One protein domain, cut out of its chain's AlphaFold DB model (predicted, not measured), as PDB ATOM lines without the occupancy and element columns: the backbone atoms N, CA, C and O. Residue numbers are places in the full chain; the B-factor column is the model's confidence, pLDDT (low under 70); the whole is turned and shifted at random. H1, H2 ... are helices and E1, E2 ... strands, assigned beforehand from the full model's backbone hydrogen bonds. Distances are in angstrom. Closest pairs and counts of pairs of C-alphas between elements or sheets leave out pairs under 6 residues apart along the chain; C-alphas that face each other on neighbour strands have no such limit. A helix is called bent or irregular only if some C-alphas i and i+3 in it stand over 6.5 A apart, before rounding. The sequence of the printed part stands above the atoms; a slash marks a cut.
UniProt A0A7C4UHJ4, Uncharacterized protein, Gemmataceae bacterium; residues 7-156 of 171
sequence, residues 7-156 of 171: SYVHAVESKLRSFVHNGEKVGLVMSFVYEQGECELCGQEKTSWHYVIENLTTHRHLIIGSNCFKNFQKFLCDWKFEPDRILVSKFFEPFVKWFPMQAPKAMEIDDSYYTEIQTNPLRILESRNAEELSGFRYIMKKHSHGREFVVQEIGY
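This is residues 7 to 156 of the 171 residues of an uncharacterized protein of Gemmataceae bacterium (UniProt A0A7C4UHJ4). A strongly twisted sheet of seven strands makes the core and branches at its longest strand, E1: E2 and E3 follow on one side of it, while on the other side E4 with E5, and the hairpin of E6 and E7, sit beside different parts of E1. H3 and H5 pack on opposite faces of this sheet, H2 packs mainly on E2, and H1 and the E6-E7 hairpin lie toward opposite ends of the whole. The printed part has 150 residues with five named helices and seven named strands, which follow each other along the chain as H1, E1, E2, E3, H2, E4, H3, E5, H4, H5, E6 and E7; the class is mixed, helices and strands, and of the neighbour pairs E1 and E4 are parallel, E4 and E5 are parallel, and the other four pairs are antiparallel. It is compact, with a radius of gyration of the C-alphas of 14.7 A and spans of 41 by 38 by 27 A.

H1, residues 7 to 19, only grazes the sheet, with its residues 15 to 19. E1, residues 25 to 33, E2, 49 to 55, and E3, 61 to 65, form a meander, each strand the antiparallel neighbour of the one before; N 29 and O 52 at 2.9 A and N 53 and O 62 at 2.9 A are within hydrogen-bond range. H2, residues 66 to 78, is on the sheet, its closest C-alphas to E2 being those of Ser 66 and Trp 49, 5.3 A apart. E4, residues 85 to 88, H3, 90 to 95, and E5, 107 to 109, make a strand-helix-strand unit, two parallel neighbour strands with a helix between, its crossover right-handed; N 88 and O 108 are 2.9 A apart. E4 is parallel to E1, with N 87 and O 26 at 2.8 A. H3 has a height over the sheet of 6.3 A and is over none of the strands. H4, residues 112 to 115, stands at the sheet's level, at 3.3 A. H5, residues 121 to 126, is over E1 on the opposite face from H3, at a height over the sheet of 8.8 A; the closest C-alphas are those of Met 30 and Pro 121, 6.5 A. E6, residues 137 to 144, is antiparallel to E1, with N 33 and O 137 at 2.8 A, and forms a hairpin with E7, residues 147 to 154, with N 142 and O 149 at 2.8 A. Every O i to N i+4 pair is within hydrogen-bond range in H1 and H5, against 7 of 9 in H2 and 0 of 2 in H3, where 2 of 3 O i to N i+3 pairs are; H4 is too short for an i+4 pair.

H1 begins at C-alpha 7 (125.677, 127.944, 138.564) and is 18.6 A long. E1 measures 24.9 A, E2 20.0 A, E6 21.2 A and E7 22.1 A, ending at C-alpha 154 (123.994, 96.116, 152.765). E6 bends by 54 degrees at residue 141. H2, 19.0 A long, and H3 are irregular: C-alphas 70 and 73, and C-alphas 91 and 94, are each 7.3 A apart.

The C-alphas farthest apart, of Ser 7 and His 145, are 46.3 A apart. The printed part has no cut; the links E1 to E2 and H3 to E5 are long. The mean pLDDT of the printed part is 76.9, and 39 residues are under 70, among them 76 to 83, 95 to 106 and 128 to 135.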
ATOM      1  N   SER A   7     125.632 129.132 139.428       82.94
ATOM      2  CA  SER A   7     125.677 127.944 138.564       82.94
ATOM      3  C   SER A   7     125.004 126.736 139.215       82.94
ATOM      4  O   SER A   7     124.242 126.031 138.559       82.94
ATOM      5  N   TYR A   8     125.229 126.539 140.516       85.06
ATOM      6  CA  TYR A   8     124.547 125.520 141.304       85.06
ATOM      7  C   TYR A   8     123.033 125.758 141.329       85.06
ATOM      8  O   TYR A   8     122.260 124.842 141.060       85.06
ATOM      9  N   VAL A   9     122.614 127.004 141.572       83.50
ATOM     10  CA  VAL A   9     121.201 127.408 141.553       83.50
ATOM     11  C   VAL A   9     120.548 127.069 140.214       83.50
ATOM     12  O   VAL A   9     119.507 126.418 140.188       83.50
ATOM     13  N   HIS A  10     121.186 127.445 139.105       84.62
ATOM     14  CA  HIS A  10     120.651 127.205 137.767       84.62
ATOM     15  C   HIS A  10     120.511 125.710 137.436       84.62
ATOM     16  O   HIS A  10     119.493 125.293 136.882       84.62
ATOM     17  N   ALA A  11     121.507 124.893 137.800       85.75
ATOM     18  CA  ALA A  11     121.466 123.446 137.587       85.75
ATOM     19  C   ALA A  11     120.293 122.798 138.339       85.75
ATOM     20  O   ALA A  11     119.499 122.060 137.747       85.75
ATOM     21  N   VAL A  12     120.141 123.148 139.618       86.56
ATOM     22  CA  VAL A  12     119.064 122.639 140.471       86.56
ATOM     23  C   VAL A  12     117.700 123.084 139.947       86.56
ATOM     24  O   VAL A  12     116.802 122.254 139.820       86.56
ATOM     25  N   GLU A  13     117.534 124.365 139.611       85.31
ATOM     26  CA  GLU A  13     116.263 124.895 139.111       85.31
ATOM     27  C   GLU A  13     115.838 124.205 137.810       85.31
ATOM     28  O   GLU A  13     114.697 123.757 137.688       85.31
ATOM     29  N   SER A  14     116.762 124.066 136.854       86.25
ATOM     30  CA  SER A  14     116.506 123.384 135.582       86.25
ATOM     31  C   SER A  14     116.036 121.944 135.803       86.25
ATOM     32  O   SER A  14     115.030 121.506 135.233       86.25
ATOM     33  N   LYS A  15     116.704 121.214 136.705       89.56
ATOM     34  CA  LYS A  15     116.341 119.830 137.014       89.56
ATOM     35  C   LYS A  15     114.983 119.737 137.707       89.56
ATOM     36  O   LYS A  15     114.156 118.929 137.282       89.56
ATOM     37  N   LEU A  16     114.731 120.571 138.719       86.12
ATOM     38  CA  LEU A  16     113.465 120.597 139.458       86.12
ATOM     39  C   LEU A  16     112.278 120.929 138.553       86.12
ATOM     40  O   LEU A  16     111.283 120.210 138.603       86.12
ATOM     41  N   ARG A  17     112.420 121.918 137.657       85.94
ATOM     42  CA  ARG A  17     111.401 122.279 136.652       85.94
ATOM     43  C   ARG A  17     110.980 121.111 135.774       85.94
ATOM     44  O   ARG A  17     109.834 121.044 135.353       85.94
ATOM     45  N   SER A  18     111.913 120.208 135.488       88.00
ATOM     46  CA  SER A  18     111.639 119.013 134.694       88.00
ATOM     47  C   SER A  18     111.069 117.852 135.512       88.00
ATOM     48  O   SER A  18     110.600 116.881 134.919       88.00
ATOM     49  N   PHE A  19     111.187 117.892 136.841       89.62
ATOM     50  CA  PHE A  19     110.891 116.772 137.732       89.62
ATOM     51  C   PHE A  19     109.530 116.892 138.416       89.62
ATOM     52  O   PHE A  19     108.835 115.886 138.531       89.62
ATOM     53  N   VAL A  20     109.162 118.090 138.869       86.50
ATOM     54  CA  VAL A  20     107.920 118.357 139.600       86.50
ATOM     55  C   VAL A  20     107.266 119.609 139.031       86.50
ATOM     56  O   VAL A  20     107.960 120.579 138.748       86.50
ATOM     57  N   HIS A  21     105.950 119.597 138.851       85.56
ATOM     58  CA  HIS A  21     105.145 120.770 138.510       85.56
ATOM     59  C   HIS A  21     104.359 121.270 139.726       85.56
ATOM     60  O   HIS A  21     104.194 120.568 140.726       85.56
ATOM     61  N   ASN A  22     103.842 122.496 139.639       83.56
ATOM     62  CA  ASN A  22     103.015 123.058 140.703       83.56
ATOM     63  C   ASN A  22     101.757 122.204 140.930       83.56
ATOM     64  O   ASN A  22     101.076 121.830 139.975       83.56
ATOM     65  N   GLY A  23     101.452 121.922 142.197       82.75
ATOM     66  CA  GLY A  23     100.336 121.066 142.609       82.75
ATOM     67  C   GLY A  23     100.620 119.559 142.577       82.75
ATOM     68  O   GLY A  23      99.761 118.775 142.971       82.75
ATOM     69  N   GLU A  24     101.805 119.122 142.139       86.81
ATOM     70  CA  GLU A  24     102.200 117.713 142.224       86.81
ATOM     71  C   GLU A  24     102.755 117.367 143.612       86.81
ATOM     72  O   GLU A  24     103.238 118.230 144.353       86.81
ATOM     73  N   LYS A  25     102.691 116.078 143.959       86.69
ATOM     74  CA  LYS A  25     103.218 115.541 145.215       86.69
ATOM     75  C   LYS A  25     104.513 114.792 144.961       86.69
ATOM     76  O   LYS A  25     104.640 114.070 143.971       86.69
ATOM     77  N   VAL A  26     105.455 114.906 145.886       87.62
ATOM     78  CA  VAL A  26     106.710 114.149 145.841       87.62
ATOM     79  C   VAL A  26     106.918 113.411 147.158       87.62
ATOM     80  O   VAL A  26     106.572 113.934 148.211       87.62
ATOM     81  N   GLY A  27     107.466 112.201 147.113       88.25
ATOM     82  CA  GLY A  27     107.637 111.328 148.274       88.25
ATOM     83  C   GLY A  27     109.062 110.795 148.406       88.25
ATOM     84  O   GLY A  27     109.688 110.444 147.406       88.25
ATOM     85  N   LEU A  28     109.584 110.705 149.633       87.56
ATOM     86  CA  LEU A  28     110.884 110.076 149.904       87.56
ATOM     87  C   LEU A  28     110.749 108.547 149.991       87.56
ATOM     88  O   LEU A  28     110.232 108.004 150.969       87.56
ATOM     89  N   VAL A  29     111.286 107.830 149.004       87.38
ATOM     90  CA  VAL A  29     111.065 106.378 148.879       87.38
ATOM     91  C   VAL A  29     112.231 105.522 149.386       87.38
ATOM     92  O   VAL A  29     112.047 104.356 149.729       87.38
ATOM     93  N   MET A  30     113.446 106.070 149.450       86.94
ATOM     94  CA  MET A  30     114.641 105.329 149.869       86.94
ATOM     95  C   MET A  30     115.781 106.276 150.241       86.94
ATOM     96  O   MET A  30     115.907 107.357 149.667       86.94
ATOM     97  N   SER A  31     116.660 105.835 151.139       86.31
ATOM     98  CA  SER A  31     117.989 106.421 151.332       86.31
ATOM     99  C   SER A  31     119.071 105.359 151.157       86.31
ATOM    100  O   SER A  31     118.849 104.178 151.431       86.31
ATOM    101  N   PHE A  32     120.243 105.757 150.672       85.38
ATOM    102  CA  PHE A  32     121.378 104.852 150.525       85.38
ATOM    103  C   PHE A  32     122.727 105.567 150.631       85.38
ATOM    104  O   PHE A  32     122.825 106.781 150.466       85.38
ATOM    105  N   VAL A  33     123.776 104.804 150.921       82.75
ATOM    106  CA  VAL A  33     125.165 105.260 150.987       82.75
ATOM    107  C   VAL A  33     125.903 104.740 149.767       82.75
ATOM    108  O   VAL A  33     125.943 103.529 149.564       82.75
ATOM    109  N   TYR A  34     126.494 105.637 148.983       81.94
ATOM    110  CA  TYR A  34     127.290 105.278 147.812       81.94
ATOM    111  C   TYR A  34     128.337 106.356 147.536       81.94
ATOM    112  O   TYR A  34     128.024 107.400 146.987       81.94
ATOM    113  N   GLU A  35     129.586 106.118 147.922       78.56
ATOM    114  CA  GLU A  35     130.630 107.155 147.917       78.56
ATOM    115  C   GLU A  35     131.048 107.653 146.532       78.56
ATOM    116  O   GLU A  35     131.678 108.698 146.454       78.56
ATOM    117  N   GLN A  36     130.719 106.934 145.459       78.94
ATOM    118  CA  GLN A  36     131.008 107.357 144.083       78.94
ATOM    119  C   GLN A  36     129.776 107.947 143.384       78.94
ATOM    120  O   GLN A  36     129.830 108.263 142.203       78.94
ATOM    121  N   GLY A  37     128.662 108.113 144.104       78.62
ATOM    122  CA  GLY A  37     127.418 108.569 143.502       78.62
ATOM    123  C   GLY A  37     127.422 110.044 143.131       78.62
ATOM    124  O   GLY A  37     128.010 110.894 143.813       78.62
ATOM    125  N   GLU A  38     126.722 110.322 142.037       87.56
ATOM    126  CA  GLU A  38     126.428 111.658 141.546       87.56
ATOM    127  C   GLU A  38     125.040 112.106 142.019       87.56
ATOM    128  O   GLU A  38     124.052 111.371 141.957       87.56
ATOM    129  N   CYS A  39     124.953 113.355 142.469       88.94
ATOM    130  CA  CYS A  39     123.685 114.007 142.754       88.94
ATOM    131  C   CYS A  39     123.028 114.512 141.461       88.94
ATOM    132  O   CYS A  39     123.508 115.472 140.863       88.94
ATOM    133  N   GLU A  40     121.859 113.991 141.090       90.88
ATOM    134  CA  GLU A  40     121.186 114.368 139.835       90.88
ATOM    135  C   GLU A  40     120.644 115.798 139.805       90.88
ATOM    136  O   GLU A  40     120.281 116.290 138.736       90.88
ATOM    137  N   LEU A  41     120.542 116.448 140.968       88.19
ATOM    138  CA  LEU A  41     120.113 117.842 141.067       88.19
ATOM    139  C   LEU A  41     121.206 118.825 140.669       88.19
ATOM    140  O   LEU A  41     120.906 119.850 140.070       88.19
ATOM    141  N   CYS A  42     122.456 118.549 141.037       87.94
ATOM    142  CA  CYS A  42     123.548 119.507 140.873       87.94
ATOM    143  C   CYS A  42     124.760 118.967 140.114       87.94
ATOM    144  O   CYS A  42     125.702 119.721 139.897       87.94
ATOM    145  N   GLY A  43     124.765 117.681 139.757       88.06
ATOM    146  CA  GLY A  43     125.887 116.999 139.115       88.06
ATOM    147  C   GLY A  43     127.103 116.781 140.017       88.06
ATOM    148  O   GLY A  43     128.175 116.430 139.539       88.06
ATOM    149  N   GLN A  44     126.992 117.033 141.327       86.69
ATOM    150  CA  GLN A  44     128.120 116.851 142.238       86.69
ATOM    151  C   GLN A  44     128.391 115.358 142.454       86.69
ATOM    152  O   GLN A  44     127.546 114.639 142.995       86.69
ATOM    153  N   GLU A  45     129.591 114.930 142.082       84.75
ATOM    154  CA  GLU A  45     130.121 113.592 142.339       84.75
ATOM    155  C   GLU A  45     130.576 113.413 143.795       84.75
ATOM    156  O   GLU A  45     130.780 114.374 144.546       84.75
ATOM    157  N   LYS A  46     130.803 112.152 144.171       80.44
ATOM    158  CA  LYS A  46     131.369 111.731 145.459       80.44
ATOM    159  C   LYS A  46     130.547 112.149 146.674       80.44
ATOM    160  O   LYS A  46     131.085 112.511 147.723       80.44
ATOM    161  N   THR A  47     129.224 112.108 146.543       79.44
ATOM    162  CA  THR A  47     128.349 112.360 147.687       79.44
ATOM    163  C   THR A  47     128.157 111.070 148.479       79.44
ATOM    164  O   THR A  47     127.713 110.080 147.932       79.44
ATOM    165  N   SER A  48     128.449 111.037 149.782       79.75
ATOM    166  CA  SER A  48     128.358 109.773 150.535       79.75
ATOM    167  C   SER A  48     126.923 109.271 150.715       79.75
ATOM    168  O   SER A  48     126.679 108.071 150.658       79.75
ATOM    169  N   TRP A  49     125.968 110.179 150.928       85.44
ATOM    170  CA  TRP A  49     124.571 109.858 151.231       85.44
ATOM    171  C   TRP A  49     123.644 110.331 150.124       85.44
ATOM    172  O   TRP A  49     123.693 111.495 149.729       85.44
ATOM    173  N   HIS A  50     122.742 109.453 149.716       87.62
ATOM    174  CA  HIS A  50     121.773 109.688 148.665       87.62
ATOM    175  C   HIS A  50     120.356 109.400 149.141       87.62
ATOM    176  O   HIS A  50     120.116 108.551 150.002       87.62
ATOM    177  N   TYR A  51     119.416 110.108 148.536       88.44
ATOM    178  CA  TYR A  51     117.990 109.997 148.774       88.44
ATOM    179  C   TYR A  51     117.304 109.832 147.427       88.44
ATOM    180  O   TYR A  51     117.692 110.471 146.449       88.44
ATOM    181  N   VAL A  52     116.298 108.971 147.369       90.06
ATOM    182  CA  VAL A  52     115.477 108.793 146.174       90.06
ATOM    183  C   VAL A  52     114.121 109.407 146.434       90.06
ATOM    184  O   VAL A  52     113.403 108.981 147.339       90.06
ATOM    185  N   ILE A  53     113.784 110.403 145.627       89.88
ATOM    186  CA  ILE A  53     112.479 111.049 145.644       89.88
ATOM    187  C   ILE A  53     111.690 110.561 144.437       89.88
ATOM    188  O   ILE A  53     112.208 110.561 143.323       89.88
ATOM    189  N   GLU A  54     110.441 110.168 144.653       91.50
ATOM    190  CA  GLU A  54     109.482 109.875 143.590       91.50
ATOM    191  C   GLU A  54     108.496 111.035 143.458       91.50
ATOM    192  O   GLU A  54     107.967 111.526 144.452       91.50
ATOM    193  N   ASN A  55     108.231 111.477 142.233       90.94
ATOM    194  CA  ASN A  55     107.048 112.270 141.932       90.94
ATOM    195  C   ASN A  55     105.848 111.320 141.902       90.94
ATOM    196  O   ASN A  55     105.769 110.465 141.026       90.94
ATOM    197  N   LEU A  56     104.925 111.462 142.851       90.44
ATOM    198  CA  LEU A  56     103.812 110.528 143.042       90.44
ATOM    199  C   LEU A  56     102.742 110.641 141.944       90.44
ATOM    200  O   LEU A  56     101.919 109.745 141.805       90.44
ATOM    201  N   THR A  57     102.765 111.716 141.148       89.94
ATOM    202  CA  THR A  57     101.884 111.891 139.985       89.94
ATOM    203  C   THR A  57     102.455 111.208 138.742       89.94
ATOM    204  O   THR A  57     101.726 110.558 137.997       89.94
ATOM    205  N   THR A  58     103.754 111.384 138.477       90.94
ATOM    206  CA  THR A  58     104.395 110.914 137.231       90.94
ATOM    207  C   THR A  58     105.198 109.624 137.391       90.94
ATOM    208  O   THR A  58     105.664 109.071 136.395       90.94
ATOM    209  N   HIS A  59     105.409 109.171 138.626       90.31
ATOM    210  CA  HIS A  59     106.279 108.053 139.017       90.31
ATOM    211  C   HIS A  59     107.730 108.186 138.532       90.31
ATOM    212  O   HIS A  59     108.494 107.220 138.477       90.31
ATOM    213  N   ARG A  60     108.149 109.408 138.182       91.25
ATOM    214  CA  ARG A  60     109.552 109.714 137.899       91.25
ATOM    215  C   ARG A  60     110.328 109.782 139.203       91.25
ATOM    216  O   ARG A  60     109.811 110.238 140.218       91.25
ATOM    217  N   HIS A  61     111.588 109.379 139.149       91.06
ATOM    218  CA  HIS A  61     112.489 109.388 140.293       91.06
ATOM    219  C   HIS A  61     113.609 110.409 140.115       91.06
ATOM    220  O   HIS A  61     113.985 110.753 138.991       91.06
ATOM    221  N   LEU A  62     114.137 110.867 141.244       90.56
ATOM    222  CA  LEU A  62     115.283 111.752 141.323       90.56
ATOM    223  C   LEU A  62     116.202 111.280 142.451       90.56
ATOM    224  O   LEU A  62     115.774 111.181 143.605       90.56
ATOM    225  N   ILE A  63     117.456 110.984 142.113       90.19
ATOM    226  CA  ILE A  63     118.490 110.622 143.088       90.19
ATOM    227  C   ILE A  63     119.243 111.881 143.486       90.19
ATOM    228  O   ILE A  63     119.883 112.536 142.664       90.19
ATOM    229  N   ILE A  64     119.195 112.221 144.765       89.12
ATOM    230  CA  ILE A  64     119.767 113.464 145.266       89.12
ATOM    231  C   ILE A  64     120.771 113.179 146.368       89.12
ATOM    232  O   ILE A  64     120.527 112.391 147.281       89.12
ATOM    233  N   GLY A  65     121.913 113.845 146.290       89.06
ATOM    234  CA  GLY A  65     122.924 113.813 147.330       89.06
ATOM    235  C   GLY A  65     122.474 114.570 148.579       89.06
ATOM    236  O   GLY A  65     121.695 115.522 148.498       89.06
ATOM    237  N   SER A  66     123.003 114.201 149.743       84.75
ATOM    238  CA  SER A  66     122.667 114.791 151.047       84.75
ATOM    239  C   SER A  66     122.787 116.311 151.107       84.75
ATOM    240  O   SER A  66     121.972 116.962 151.758       84.75
ATOM    241  N   ASN A  67     123.757 116.888 150.397       82.81
ATOM    242  CA  ASN A  67     123.921 118.335 150.281       82.81
ATOM    243  C   ASN A  67     122.724 118.999 149.590       82.81
ATOM    244  O   ASN A  67     122.169 119.965 150.113       82.81
ATOM    245  N   CYS A  68     122.300 118.471 148.439       84.75
ATOM    246  CA  CYS A  68     121.121 118.980 147.746       84.75
ATOM    247  C   CYS A  68     119.839 118.652 148.490       84.75
ATOM    248  O   CYS A  68     118.942 119.483 148.502       84.75
ATOM    249  N   PHE A  69     119.768 117.495 149.150       83.25
ATOM    250  CA  PHE A  69     118.617 117.140 149.962       83.25
ATOM    251  C   PHE A  69     118.400 118.161 151.077       83.25
ATOM    252  O   PHE A  69     117.326 118.739 151.146       83.25
ATOM    253  N   LYS A  70     119.433 118.512 151.855       77.62
ATOM    254  CA  LYS A  70     119.345 119.561 152.894       77.62
ATOM    255  C   LYS A  70     118.806 120.899 152.368       77.62
ATOM    256  O   LYS A  70     118.107 121.601 153.089       77.62
ATOM    257  N   ASN A  71     119.118 121.244 151.120       75.25
ATOM    258  CA  ASN A  71     118.646 122.468 150.477       75.25
ATOM    259  C   ASN A  71     117.332 122.286 149.690       75.25
ATOM    260  O   ASN A  71     116.765 123.267 149.218       75.25
ATOM    261  N   PHE A  72     116.825 121.061 149.550       76.50
ATOM    262  CA  PHE A  72     115.715 120.714 148.662       76.50
ATOM    263  C   PHE A  72     114.437 121.482 148.999       76.50
ATOM    264  O   PHE A  72     113.799 122.044 148.115       76.50
ATOM    265  N   GLN A  73     114.116 121.595 150.290       70.19
ATOM    266  CA  GLN A  73     112.987 122.399 150.761       70.19
ATOM    267  C   GLN A  73     113.160 123.875 150.398       70.19
ATOM    268  O   GLN A  73     112.209 124.507 149.953       70.19
ATOM    269  N   LYS A  74     114.373 124.416 150.560       69.56
ATOM    270  CA  LYS A  74     114.673 125.806 150.209       69.56
ATOM    271  C   LYS A  74     114.427 126.053 148.720       69.56
ATOM    272  O   LYS A  74     113.820 127.052 148.366       69.56
ATOM    273  N   PHE A  75     114.844 125.125 147.861       74.19
ATOM    274  CA  PHE A  75     114.649 125.243 146.416       74.19
ATOM    275  C   PHE A  75     113.193 125.165 145.990       74.19
ATOM    276  O   PHE A  75     112.793 125.876 145.075       74.19
ATOM    277  N   LEU A  76     112.399 124.330 146.658       69.19
ATOM    278  CA  LEU A  76     110.969 124.273 146.394       69.19
ATOM    279  C   LEU A  76     110.302 125.574 146.876       69.19
ATOM    280  O   LEU A  76     109.754 126.309 146.063       69.19
ATOM    281  N   CYS A  77     110.476 125.956 148.143       62.94
ATOM    282  CA  CYS A  77     109.828 127.140 148.718       62.94
ATOM    283  C   CYS A  77     110.240 128.482 148.081       62.94
ATOM    284  O   CYS A  77     109.374 129.309 147.796       62.94
ATOM    285  N   ASP A  78     111.538 128.737 147.882       63.84
ATOM    286  CA  ASP A  78     112.034 130.078 147.529       63.84
ATOM    287  C   ASP A  78     111.876 130.398 146.031       63.84
ATOM    288  O   ASP A  78     111.848 131.568 145.644       63.84
ATOM    289  N   TRP A  79     111.791 129.388 145.160       61.72
ATOM    290  CA  TRP A  79     111.895 129.574 143.702       61.72
ATOM    291  C   TRP A  79     110.557 129.511 142.957       61.72
ATOM    292  O   TRP A  79     110.531 129.336 141.735       61.72
ATOM    293  N   LYS A  80     109.442 129.721 143.676       62.81
ATOM    294  CA  LYS A  80     108.058 129.641 143.157       62.81
ATOM    295  C   LYS A  80     107.679 128.248 142.635       62.81
ATOM    296  O   LYS A  80     106.800 128.128 141.779       62.81
ATOM    297  N   PHE A  81     108.358 127.215 143.130       64.00
ATOM    298  CA  PHE A  81     107.934 125.834 142.973       64.00
ATOM    299  C   PHE A  81     106.968 125.512 144.100       64.00
ATOM    300  O   PHE A  81     107.362 125.395 145.250       64.00
ATOM    301  N   GLU A  82     105.687 125.392 143.784       67.25
ATOM    302  CA  GLU A  82     104.666 125.080 144.783       67.25
ATOM    303  C   GLU A  82     104.219 123.628 144.589       67.25
ATOM    304  O   GLU A  82     103.150 123.398 144.012       67.25
ATOM    305  N   PRO A  83     105.029 122.620 144.993       65.62
ATOM    306  CA  PRO A  83     104.492 121.275 145.117       65.62
ATOM    307  C   PRO A  83     103.346 121.323 146.130       65.62
ATOM    308  O   PRO A  83     103.400 122.088 147.095       65.62
ATOM    309  N   ASP A  84     102.315 120.510 145.911       72.56
ATOM    310  CA  ASP A  84     101.200 120.428 146.858       72.56
ATOM    311  C   ASP A  84     101.723 119.964 148.222       72.56
ATOM    312  O   ASP A  84     101.428 120.582 149.245       72.56
ATOM    313  N   ARG A  85     102.547 118.900 148.220       74.06
ATOM    314  CA  ARG A  85     103.164 118.307 149.417       74.06
ATOM    315  C   ARG A  85     104.485 117.599 149.094       74.06
ATOM    316  O   ARG A  85     104.580 116.890 148.088       74.06
ATOM    317  N   ILE A  86     105.475 117.713 149.983       78.75
ATOM    318  CA  ILE A  86     106.614 116.782 150.075       78.75
ATOM    319  C   ILE A  86     106.306 115.809 151.208       78.75
ATOM    320  O   ILE A  86     106.247 116.195 152.371       78.75
ATOM    321  N   LEU A  87     106.111 114.542 150.878       85.44
ATOM    322  CA  LEU A  87     105.696 113.523 151.826       85.44
ATOM    323  C   LEU A  87     106.906 112.712 152.282       85.44
ATOM    324  O   LEU A  87     107.693 112.195 151.485       85.44
ATOM    325  N   VAL A  88     107.071 112.609 153.592       82.31
ATOM    326  CA  VAL A  88     108.153 111.857 154.218       82.31
ATOM    327  C   VAL A  88     107.535 110.838 155.157       82.31
ATOM    328  O   VAL A  88     106.694 111.168 155.982       82.31
ATOM    329  N   SER A  89     107.933 109.572 155.034       80.44
ATOM    330  CA  SER A  89     107.462 108.565 155.986       80.44
ATOM    331  C   SER A  89     108.038 108.879 157.361       80.44
ATOM    332  O   SER A  89     109.195 109.294 157.467       80.44
ATOM    333  N   LYS A  90     107.284 108.587 158.422       80.50
ATOM    334  CA  LYS A  90     107.775 108.682 159.802       80.50
ATOM    335  C   LYS A  90     109.073 107.902 160.007       80.50
ATOM    336  O   LYS A  90     109.923 108.296 160.796       80.50
ATOM    337  N   PHE A  91     109.273 106.828 159.245       76.62
ATOM    338  CA  PHE A  91     110.529 106.088 159.235       76.62
ATOM    339  C   PHE A  91     111.744 106.966 158.885       76.62
ATOM    340  O   PHE A  91     112.810 106.823 159.482       76.62
ATOM    341  N   PHE A  92     111.586 107.888 157.935       75.44
ATOM    342  CA  PHE A  92     112.654 108.785 157.517       75.44
ATOM    343  C   PHE A  92     112.776 110.036 158.385       75.44
ATOM    344  O   PHE A  92     113.732 110.783 158.202       75.44
ATOM    345  N   GLU A  93     111.875 110.245 159.350       77.06
ATOM    346  CA  GLU A  93     111.894 111.394 160.259       77.06
ATOM    347  C   GLU A  93     113.294 111.650 160.850       77.06
ATOM    348  O   GLU A  93     113.788 112.765 160.694       77.06
ATOM    349  N   PRO A  94     114.025 110.659 161.412       74.06
ATOM    350  CA  PRO A  94     115.372 110.889 161.941       74.06
ATOM    351  C   PRO A  94     116.377 111.398 160.900       74.06
ATOM    352  O   PRO A  94     117.305 112.117 161.257       74.06
ATOM    353  N   PHE A  95     116.169 111.055 159.626       67.38
ATOM    354  CA  PHE A  95     117.005 111.439 158.487       67.38
ATOM    355  C   PHE A  95     116.570 112.761 157.843       67.38
ATOM    356  O   PHE A  95     117.150 113.188 156.849       67.38
ATOM    357  N   VAL A  96     115.527 113.401 158.370       67.88
ATOM    358  CA  VAL A  96     115.075 114.726 157.931       67.88
ATOM    359  C   VAL A  96     114.952 115.716 159.090       67.88
ATOM    360  O   VAL A  96     114.588 116.861 158.863       67.88
ATOM    361  N   LYS A  97     115.316 115.332 160.324       65.75
ATOM    362  CA  LYS A  97     115.230 116.187 161.530       65.75
ATOM    363  C   LYS A  97     115.972 117.524 161.423       65.75
ATOM    364  O   LYS A  97     115.648 118.458 162.146       65.75
ATOM    365  N   TRP A  98     116.966 117.624 160.545       61.69
ATOM    366  CA  TRP A  98     117.715 118.858 160.281       61.69
ATOM    367  C   TRP A  98     117.052 119.786 159.256       61.69
ATOM    368  O   TRP A  98     117.591 120.859 158.981       61.69
ATOM    369  N   PHE A  99     115.920 119.399 158.661       60.50
ATOM    370  CA  PHE A  99     115.151 120.307 157.821       60.50
ATOM    371  C   PHE A  99     114.459 121.355 158.695       60.50
ATOM    372  O   PHE A  99     113.741 121.001 159.635       60.50
ATOM    373  N   PRO A 100     114.635 122.654 158.410       54.56
ATOM    374  CA  PRO A 100     113.895 123.684 159.111       54.56
ATOM    375  C   PRO A 100     112.404 123.550 158.766       54.56
ATOM    376  O   PRO A 100     111.959 123.952 157.695       54.56
ATOM    377  N   MET A 101     111.601 123.051 159.710       52.97
ATOM    378  CA  MET A 101     110.129 122.945 159.629       52.97
ATOM    379  C   MET A 101     109.389 124.293 159.437       52.97
ATOM    380  O   MET A 101     108.169 124.367 159.548       52.97
ATOM    381  N   GLN A 102     110.099 125.384 159.155       48.09
ATOM    382  CA  GLN A 102     109.577 126.751 159.149       48.09
ATOM    383  C   GLN A 102     108.755 127.115 157.896       48.09
ATOM    384  O   GLN A 102     108.299 128.248 157.789       48.09
ATOM    385  N   ALA A 103     108.506 126.173 156.977       50.22
ATOM    386  CA  ALA A 103     107.549 126.356 155.885       50.22
ATOM    387  C   ALA A 103     106.373 125.370 156.052       50.22
ATOM    388  O   ALA A 103     106.521 124.198 155.702       50.22
ATOM    389  N   PRO A 104     105.202 125.812 156.550       46.38
ATOM    390  CA  PRO A 104     104.100 124.939 156.982       46.38
ATOM    391  C   PRO A 104     103.385 124.149 155.867       46.38
ATOM    392  O   PRO A 104     102.426 123.446 156.157       46.38
ATOM    393  N   LYS A 105     103.824 124.254 154.607       55.25
ATOM    394  CA  LYS A 105     103.280 123.493 153.466       55.25
ATOM    395  C   LYS A 105     104.275 122.529 152.825       55.25
ATOM    396  O   LYS A 105     103.879 121.680 152.042       55.25
ATOM    397  N   ALA A 106     105.570 122.693 153.090       63.28
ATOM    398  CA  ALA A 106     106.566 122.076 152.230       63.28
ATOM    399  C   ALA A 106     106.708 120.585 152.514       63.28
ATOM    400  O   ALA A 106     106.657 119.812 151.575       63.28
ATOM    401  N   MET A 107     106.862 120.178 153.777       73.69
ATOM    402  CA  MET A 107     107.163 118.794 154.141       73.69
ATOM    403  C   MET A 107     106.213 118.278 155.219       73.69
ATOM    404  O   MET A 107     106.131 118.856 156.302       73.69
ATOM    405  N   GLU A 108     105.526 117.179 154.928       81.44
ATOM    406  CA  GLU A 108     104.598 116.513 155.835       81.44
ATOM    407  C   GLU A 108     105.099 115.109 156.162       81.44
ATOM    408  O   GLU A 108     105.529 114.359 155.279       81.44
ATOM    409  N   ILE A 109     105.030 114.750 157.445       82.19
ATOM    410  CA  ILE A 109     105.235 113.369 157.865       82.19
ATOM    411  C   ILE A 109     103.910 112.637 157.696       82.19
ATOM    412  O   ILE A 109     102.987 112.822 158.487       82.19
ATOM    413  N   ASP A 110     103.835 111.803 156.669       84.50
ATOM    414  CA  ASP A 110     102.663 111.002 156.341       84.50
ATOM    415  C   ASP A 110     103.143 109.605 155.949       84.50
ATOM    416  O   ASP A 110     104.030 109.453 155.120       84.50
ATOM    417  N   ASP A 111     102.607 108.563 156.572       82.12
ATOM    418  CA  ASP A 111     102.932 107.183 156.201       82.12
ATOM    419  C   ASP A 111     101.971 106.621 155.146       82.12
ATOM    420  O   ASP A 111     102.266 105.586 154.553       82.12
ATOM    421  N   SER A 112     100.840 107.285 154.888       82.06
ATOM    422  CA  SER A 112      99.782 106.784 154.007       82.06
ATOM    423  C   SER A 112     100.147 106.858 152.521       82.06
ATOM    424  O   SER A 112      99.810 105.938 151.767       82.06
ATOM    425  N   TYR A 113     100.940 107.858 152.113       82.00
ATOM    426  CA  TYR A 113     101.388 108.018 150.719       82.00
ATOM    427  C   TYR A 113     102.270 106.872 150.228       82.00
ATOM    428  O   TYR A 113     102.478 106.708 149.032       82.00
ATOM    429  N   TYR A 114     102.803 106.056 151.137       76.94
ATOM    430  CA  TYR A 114     103.624 104.912 150.763       76.94
ATOM    431  C   TYR A 114     102.843 103.871 149.947       76.94
ATOM    432  O   TYR A 114     103.439 103.095 149.203       76.94
ATOM    433  N   THR A 115     101.510 103.887 150.049       77.12
ATOM    434  CA  THR A 115     100.615 103.106 149.183       77.12
ATOM    435  C   THR A 115     100.507 103.663 147.758       77.12
ATOM    436  O   THR A 115     100.105 102.930 146.858       77.12
ATOM    437  N   GLU A 116     100.891 104.924 147.543       81.31
ATOM    438  CA  GLU A 116     100.904 105.608 146.242       81.31
ATOM    439  C   GLU A 116     102.223 105.389 145.479       81.31
ATOM    440  O   GLU A 116     102.275 105.607 144.269       81.31
ATOM    441  N   ILE A 117     103.285 104.932 146.156       81.06
ATOM    442  CA  ILE A 117     104.576 104.613 145.531       81.06
ATOM    443  C   ILE A 117     104.403 103.406 144.610       81.06
ATOM    444  O   ILE A 117     104.058 102.309 145.057       81.06
ATOM    445  N   GLN A 118     104.702 103.587 143.323       75.06
ATOM    446  CA  GLN A 118     104.596 102.508 142.334       75.06
ATOM    447  C   GLN A 118     105.948 101.906 141.963       75.06
ATOM    448  O   GLN A 118     106.023 100.769 141.487       75.06
ATOM    449  N   THR A 119     107.035 102.643 142.185       72.19
ATOM    450  CA  THR A 119     108.362 102.186 141.785       72.19
ATOM    451  C   THR A 119     108.948 101.273 142.846       72.19
ATOM    452  O   THR A 119     108.920 101.590 144.029       72.19
ATOM    453  N   ASN A 120     109.548 100.150 142.439       77.44
ATOM    454  CA  ASN A 120     110.442  99.408 143.324       77.44
ATOM    455  C   ASN A 120     111.762 100.189 143.431       77.44
ATOM    456  O   ASN A 120     112.521 100.190 142.456       77.44
ATOM    457  N   PRO A 121     112.087 100.805 144.581       72.69
ATOM    458  CA  PRO A 121     113.280 101.634 144.713       72.69
ATOM    459  C   PRO A 121     114.578 100.866 144.444       72.69
ATOM    460  O   PRO A 121     115.548 101.451 143.973       72.69
ATOM    461  N   LEU A 122     114.592  99.542 144.633       74.56
ATOM    462  CA  LEU A 122     115.761  98.725 144.300       74.56
ATOM    463  C   LEU A 122     116.006  98.624 142.803       74.56
ATOM    464  O   LEU A 122     117.158  98.639 142.392       74.56
ATOM    465  N   ARG A 123     114.951  98.611 141.981       78.31
ATOM    466  CA  ARG A 123     115.116  98.624 140.522       78.31
ATOM    467  C   ARG A 123     115.765  99.914 140.033       78.31
ATOM    468  O   ARG A 123     116.465  99.890 139.027       78.31
ATOM    469  N   ILE A 124     115.558 101.021 140.751       77.38
ATOM    470  CA  ILE A 124     116.221 102.296 140.457       77.38
ATOM    471  C   ILE A 124     117.732 102.127 140.627       77.38
ATOM    472  O   ILE A 124     118.480 102.504 139.731       77.38
ATOM    473  N   LEU A 125     118.180 101.485 141.713       74.75
ATOM    474  CA  LEU A 125     119.600 101.193 141.929       74.75
ATOM    475  C   LEU A 125     120.122 100.169 140.914       74.75
ATOM    476  O   LEU A 125     121.100 100.435 140.230       74.75
ATOM    477  N   GLU A 126     119.438  99.038 140.741       73.56
ATOM    478  CA  GLU A 126     119.849  97.968 139.816       73.56
ATOM    479  C   GLU A 126     120.009  98.457 138.368       73.56
ATOM    480  O   GLU A 126     120.894  97.991 137.651       73.56
ATOM    481  N   SER A 127     119.191  99.426 137.941       72.12
ATOM    482  CA  SER A 127     119.291 100.035 136.609       72.12
ATOM    483  C   SER A 127     120.563 100.864 136.388       72.12
ATOM    484  O   SER A 127     120.881 101.192 135.246       72.12
ATOM    485  N   ARG A 128     121.311 101.184 137.453       65.75
ATOM    486  CA  ARG A 128     122.507 102.043 137.433       65.75
ATOM    487  C   ARG A 128     123.817 101.283 137.580       65.75
ATOM    488  O   ARG A 128     124.758 101.785 138.168       65.75
ATOM    489  N   ASN A 129     123.875 100.109 136.958       60.38
ATOM    490  CA  ASN A 129     125.051  99.246 136.881       60.38
ATOM    491  C   ASN A 129     125.383  98.565 138.225       60.38
ATOM    492  O   ASN A 129     126.021  99.117 139.118       60.38
ATOM    493  N   ALA A 130     124.948  97.310 138.363       53.84
ATOM    494  CA  ALA A 130     125.087  96.517 139.587       53.84
ATOM    495  C   ALA A 130     126.545  96.308 140.048       53.84
ATOM    496  O   ALA A 130     126.774  96.032 141.226       53.84
ATOM    497  N   GLU A 131     127.525  96.447 139.147       55.25
ATOM    498  CA  GLU A 131     128.957  96.338 139.462       55.25
ATOM    499  C   GLU A 131     129.478  97.532 140.273       55.25
ATOM    500  O   GLU A 131     130.301  97.356 141.169       55.25
ATOM    501  N   GLU A 132     128.949  98.734 140.034       57.31
ATOM    502  CA  GLU A 132     129.296  99.948 140.787       57.31
ATOM    503  C   GLU A 132     128.670  99.959 142.187       57.31
ATOM    504  O   GLU A 132     129.135 100.635 143.104       57.31
ATOM    505  N   LEU A 133     127.636  99.145 142.361       57.44
ATOM    506  CA  LEU A 133     126.879  98.965 143.583       57.44
ATOM    507  C   LEU A 133     127.442  97.825 144.454       57.44
ATOM    508  O   LEU A 133     126.741  97.221 145.263       57.44
ATOM    509  N   SER A 134     128.732  97.508 144.360       57.38
ATOM    510  CA  SER A 134     129.368  96.689 145.394       57.38
ATOM    511  C   SER A 134     129.585  97.534 146.660       57.38
ATOM    512  O   SER A 134     130.368  98.479 146.641       57.38
ATOM    513  N   GLY A 135     128.909  97.207 147.770       62.84
ATOM    514  CA  GLY A 135     129.170  97.822 149.081       62.84
ATOM    515  C   GLY A 135     128.284  99.010 149.482       62.84
ATOM    516  O   GLY A 135     128.559  99.633 150.510       62.84
ATOM    517  N   PHE A 136     127.207  99.317 148.749       71.88
ATOM    518  CA  PHE A 136     126.230 100.319 149.204       71.88
ATOM    519  C   PHE A 136     125.413  99.799 150.388       71.88
ATOM    520  O   PHE A 136     125.164  98.605 150.536       71.88
ATOM    521  N   ARG A 137     124.955 100.707 151.245       76.12
ATOM    522  CA  ARG A 137     123.963 100.409 152.290       76.12
ATOM    523  C   ARG A 137     122.699 101.151 151.945       76.12
ATOM    524  O   ARG A 137     122.788 102.343 151.684       76.12
ATOM    525  N   TYR A 138     121.551 100.493 151.963       79.56
ATOM    526  CA  TYR A 138     120.285 101.167 151.718       79.56
ATOM    527  C   TYR A 138     119.288 100.892 152.822       79.56
ATOM    528  O   TYR A 138     119.339  99.870 153.515       79.56
ATOM    529  N   ILE A 139     118.365 101.835 152.958       79.12
ATOM    530  CA  ILE A 139     117.205 101.683 153.803       79.12
ATOM    531  C   ILE A 139     115.970 102.146 153.045       79.12
ATOM    532  O   ILE A 139     115.932 103.231 152.462       79.12
ATOM    533  N   MET A 140     114.953 101.295 153.045       80.38
ATOM    534  CA  MET A 140     113.680 101.565 152.394       80.38
ATOM    535  C   MET A 140     112.537 100.927 153.172       80.38
ATOM    536  O   MET A 140     112.706  99.883 153.807       80.38
ATOM    537  N   LYS A 141     111.353 101.518 153.080       75.12
ATOM    538  CA  LYS A 141     110.120 100.904 153.567       75.12
ATOM    539  C   LYS A 141     109.473 100.133 152.408       75.12
ATOM    540  O   LYS A 141     109.610 100.502 151.244       75.12
ATOM    541  N   LYS A 142     108.852  98.992 152.696       72.25
ATOM    542  CA  LYS A 142     108.202  98.112 151.713       72.25
ATOM    543  C   LYS A 142     106.823  97.705 152.208       72.25
ATOM    544  O   LYS A 142     106.636  97.468 153.400       72.25
ATOM    545  N   HIS A 143     105.900  97.544 151.263       67.88
ATOM    546  CA  HIS A 143     104.602  96.912 151.479       67.88
ATOM    547  C   HIS A 143     104.577  95.569 150.751       67.88
ATOM    548  O   HIS A 143     104.848  95.485 149.555       67.88
ATOM    549  N   SER A 144     104.255  94.495 151.463       66.81
ATOM    550  CA  SER A 144     104.039  93.174 150.870       66.81
ATOM    551  C   SER A 144     102.964  92.449 151.660       66.81
ATOM    552  O   SER A 144     103.014  92.419 152.887       66.81
ATOM    553  N   HIS A 145     101.984  91.874 150.960       69.88
ATOM    554  CA  HIS A 145     100.876  91.125 151.568       69.88
ATOM    555  C   HIS A 145     100.117  91.918 152.655       69.88
ATOM    556  O   HIS A 145      99.774  91.376 153.703       69.88
ATOM    557  N   GLY A 146      99.902  93.221 152.436       63.56
ATOM    558  CA  GLY A 146      99.220  94.095 153.400       63.56
ATOM    559  C   GLY A 146     100.019  94.385 154.677       63.56
ATOM    560  O   GLY A 146      99.459  94.911 155.632       63.56
ATOM    561  N   ARG A 147     101.314  94.040 154.714       62.25
ATOM    562  CA  ARG A 147     102.215  94.328 155.833       62.25
ATOM    563  C   ARG A 147     103.316  95.286 155.408       62.25
ATOM    564  O   ARG A 147     103.897  95.138 154.331       62.25
ATOM    565  N   GLU A 148     103.614  96.224 156.295       68.25
ATOM    566  CA  GLU A 148     104.743  97.141 156.187       68.25
ATOM    567  C   GLU A 148     105.991  96.550 156.837       68.25
ATOM    568  O   GLU A 148     105.928  95.935 157.902       68.25
ATOM    569  N   PHE A 149     107.142  96.754 156.205       73.56
ATOM    570  CA  PHE A 149     108.439  96.409 156.773       73.56
ATOM    571  C   PHE A 149     109.512  97.381 156.304       73.56
ATOM    572  O   PHE A 149     109.485  97.885 155.183       73.56
ATOM    573  N   VAL A 150     110.484  97.615 157.178       69.88
ATOM    574  CA  VAL A 150     111.699  98.354 156.851       69.88
ATOM    575  C   VAL A 150     112.759  97.347 156.437       69.88
ATOM    576  O   VAL A 150     113.049  96.396 157.163       69.88
ATOM    577  N   VAL A 151     113.336  97.561 155.264       74.06
ATOM    578  CA  VAL A 151     114.483  96.809 154.771       74.06
ATOM    579  C   VAL A 151     115.707  97.686 154.931       74.06
ATOM    580  O   VAL A 151     115.844  98.683 154.229       74.06
ATOM    581  N   GLN A 152     116.583  97.301 155.852       75.56
ATOM    582  CA  GLN A 152     117.954  97.786 155.920       75.56
ATOM    583  C   GLN A 152     118.847  96.658 155.427       75.56
ATOM    584  O   GLN A 152     118.939  95.604 156.060       75.56
ATOM    585  N   GLU A 153     119.482  96.869 154.287       72.19
ATOM    586  CA  GLU A 153     120.374  95.884 153.700       72.19
ATOM    587  C   GLU A 153     121.676  96.554 153.293       72.19
ATOM    588  O   GLU A 153     121.734  97.724 152.905       72.19
ATOM    589  N   ILE A 154     122.744  95.780 153.410       63.06
ATOM    590  CA  ILE A 154     123.994  96.116 152.765       63.06
ATOM    591  C   ILE A 154     123.970  95.378 151.436       63.06
ATOM    592  O   ILE A 154     123.860  94.151 151.418       63.06
ATOM    593  N   GLY A 155     124.032  96.133 150.344       57.38
ATOM    594  CA  GLY A 155     124.254  95.622 149.007       57.38
ATOM    595  C   GLY A 155     125.549  94.826 148.992       57.38
ATOM    596  O   GLY A 155     126.647  95.370 148.898       57.38
ATOM    597  N   TYR A 156     125.413  93.515 149.145       52.88
ATOM    598  CA  TYR A 156     126.505  92.570 149.054       52.88
ATOM    599  C   TYR A 156     125.989  91.298 148.401       52.88
ATOM    600  O   TYR A 156     124.958  90.749 148.791       52.88
TER     601      TYR A 156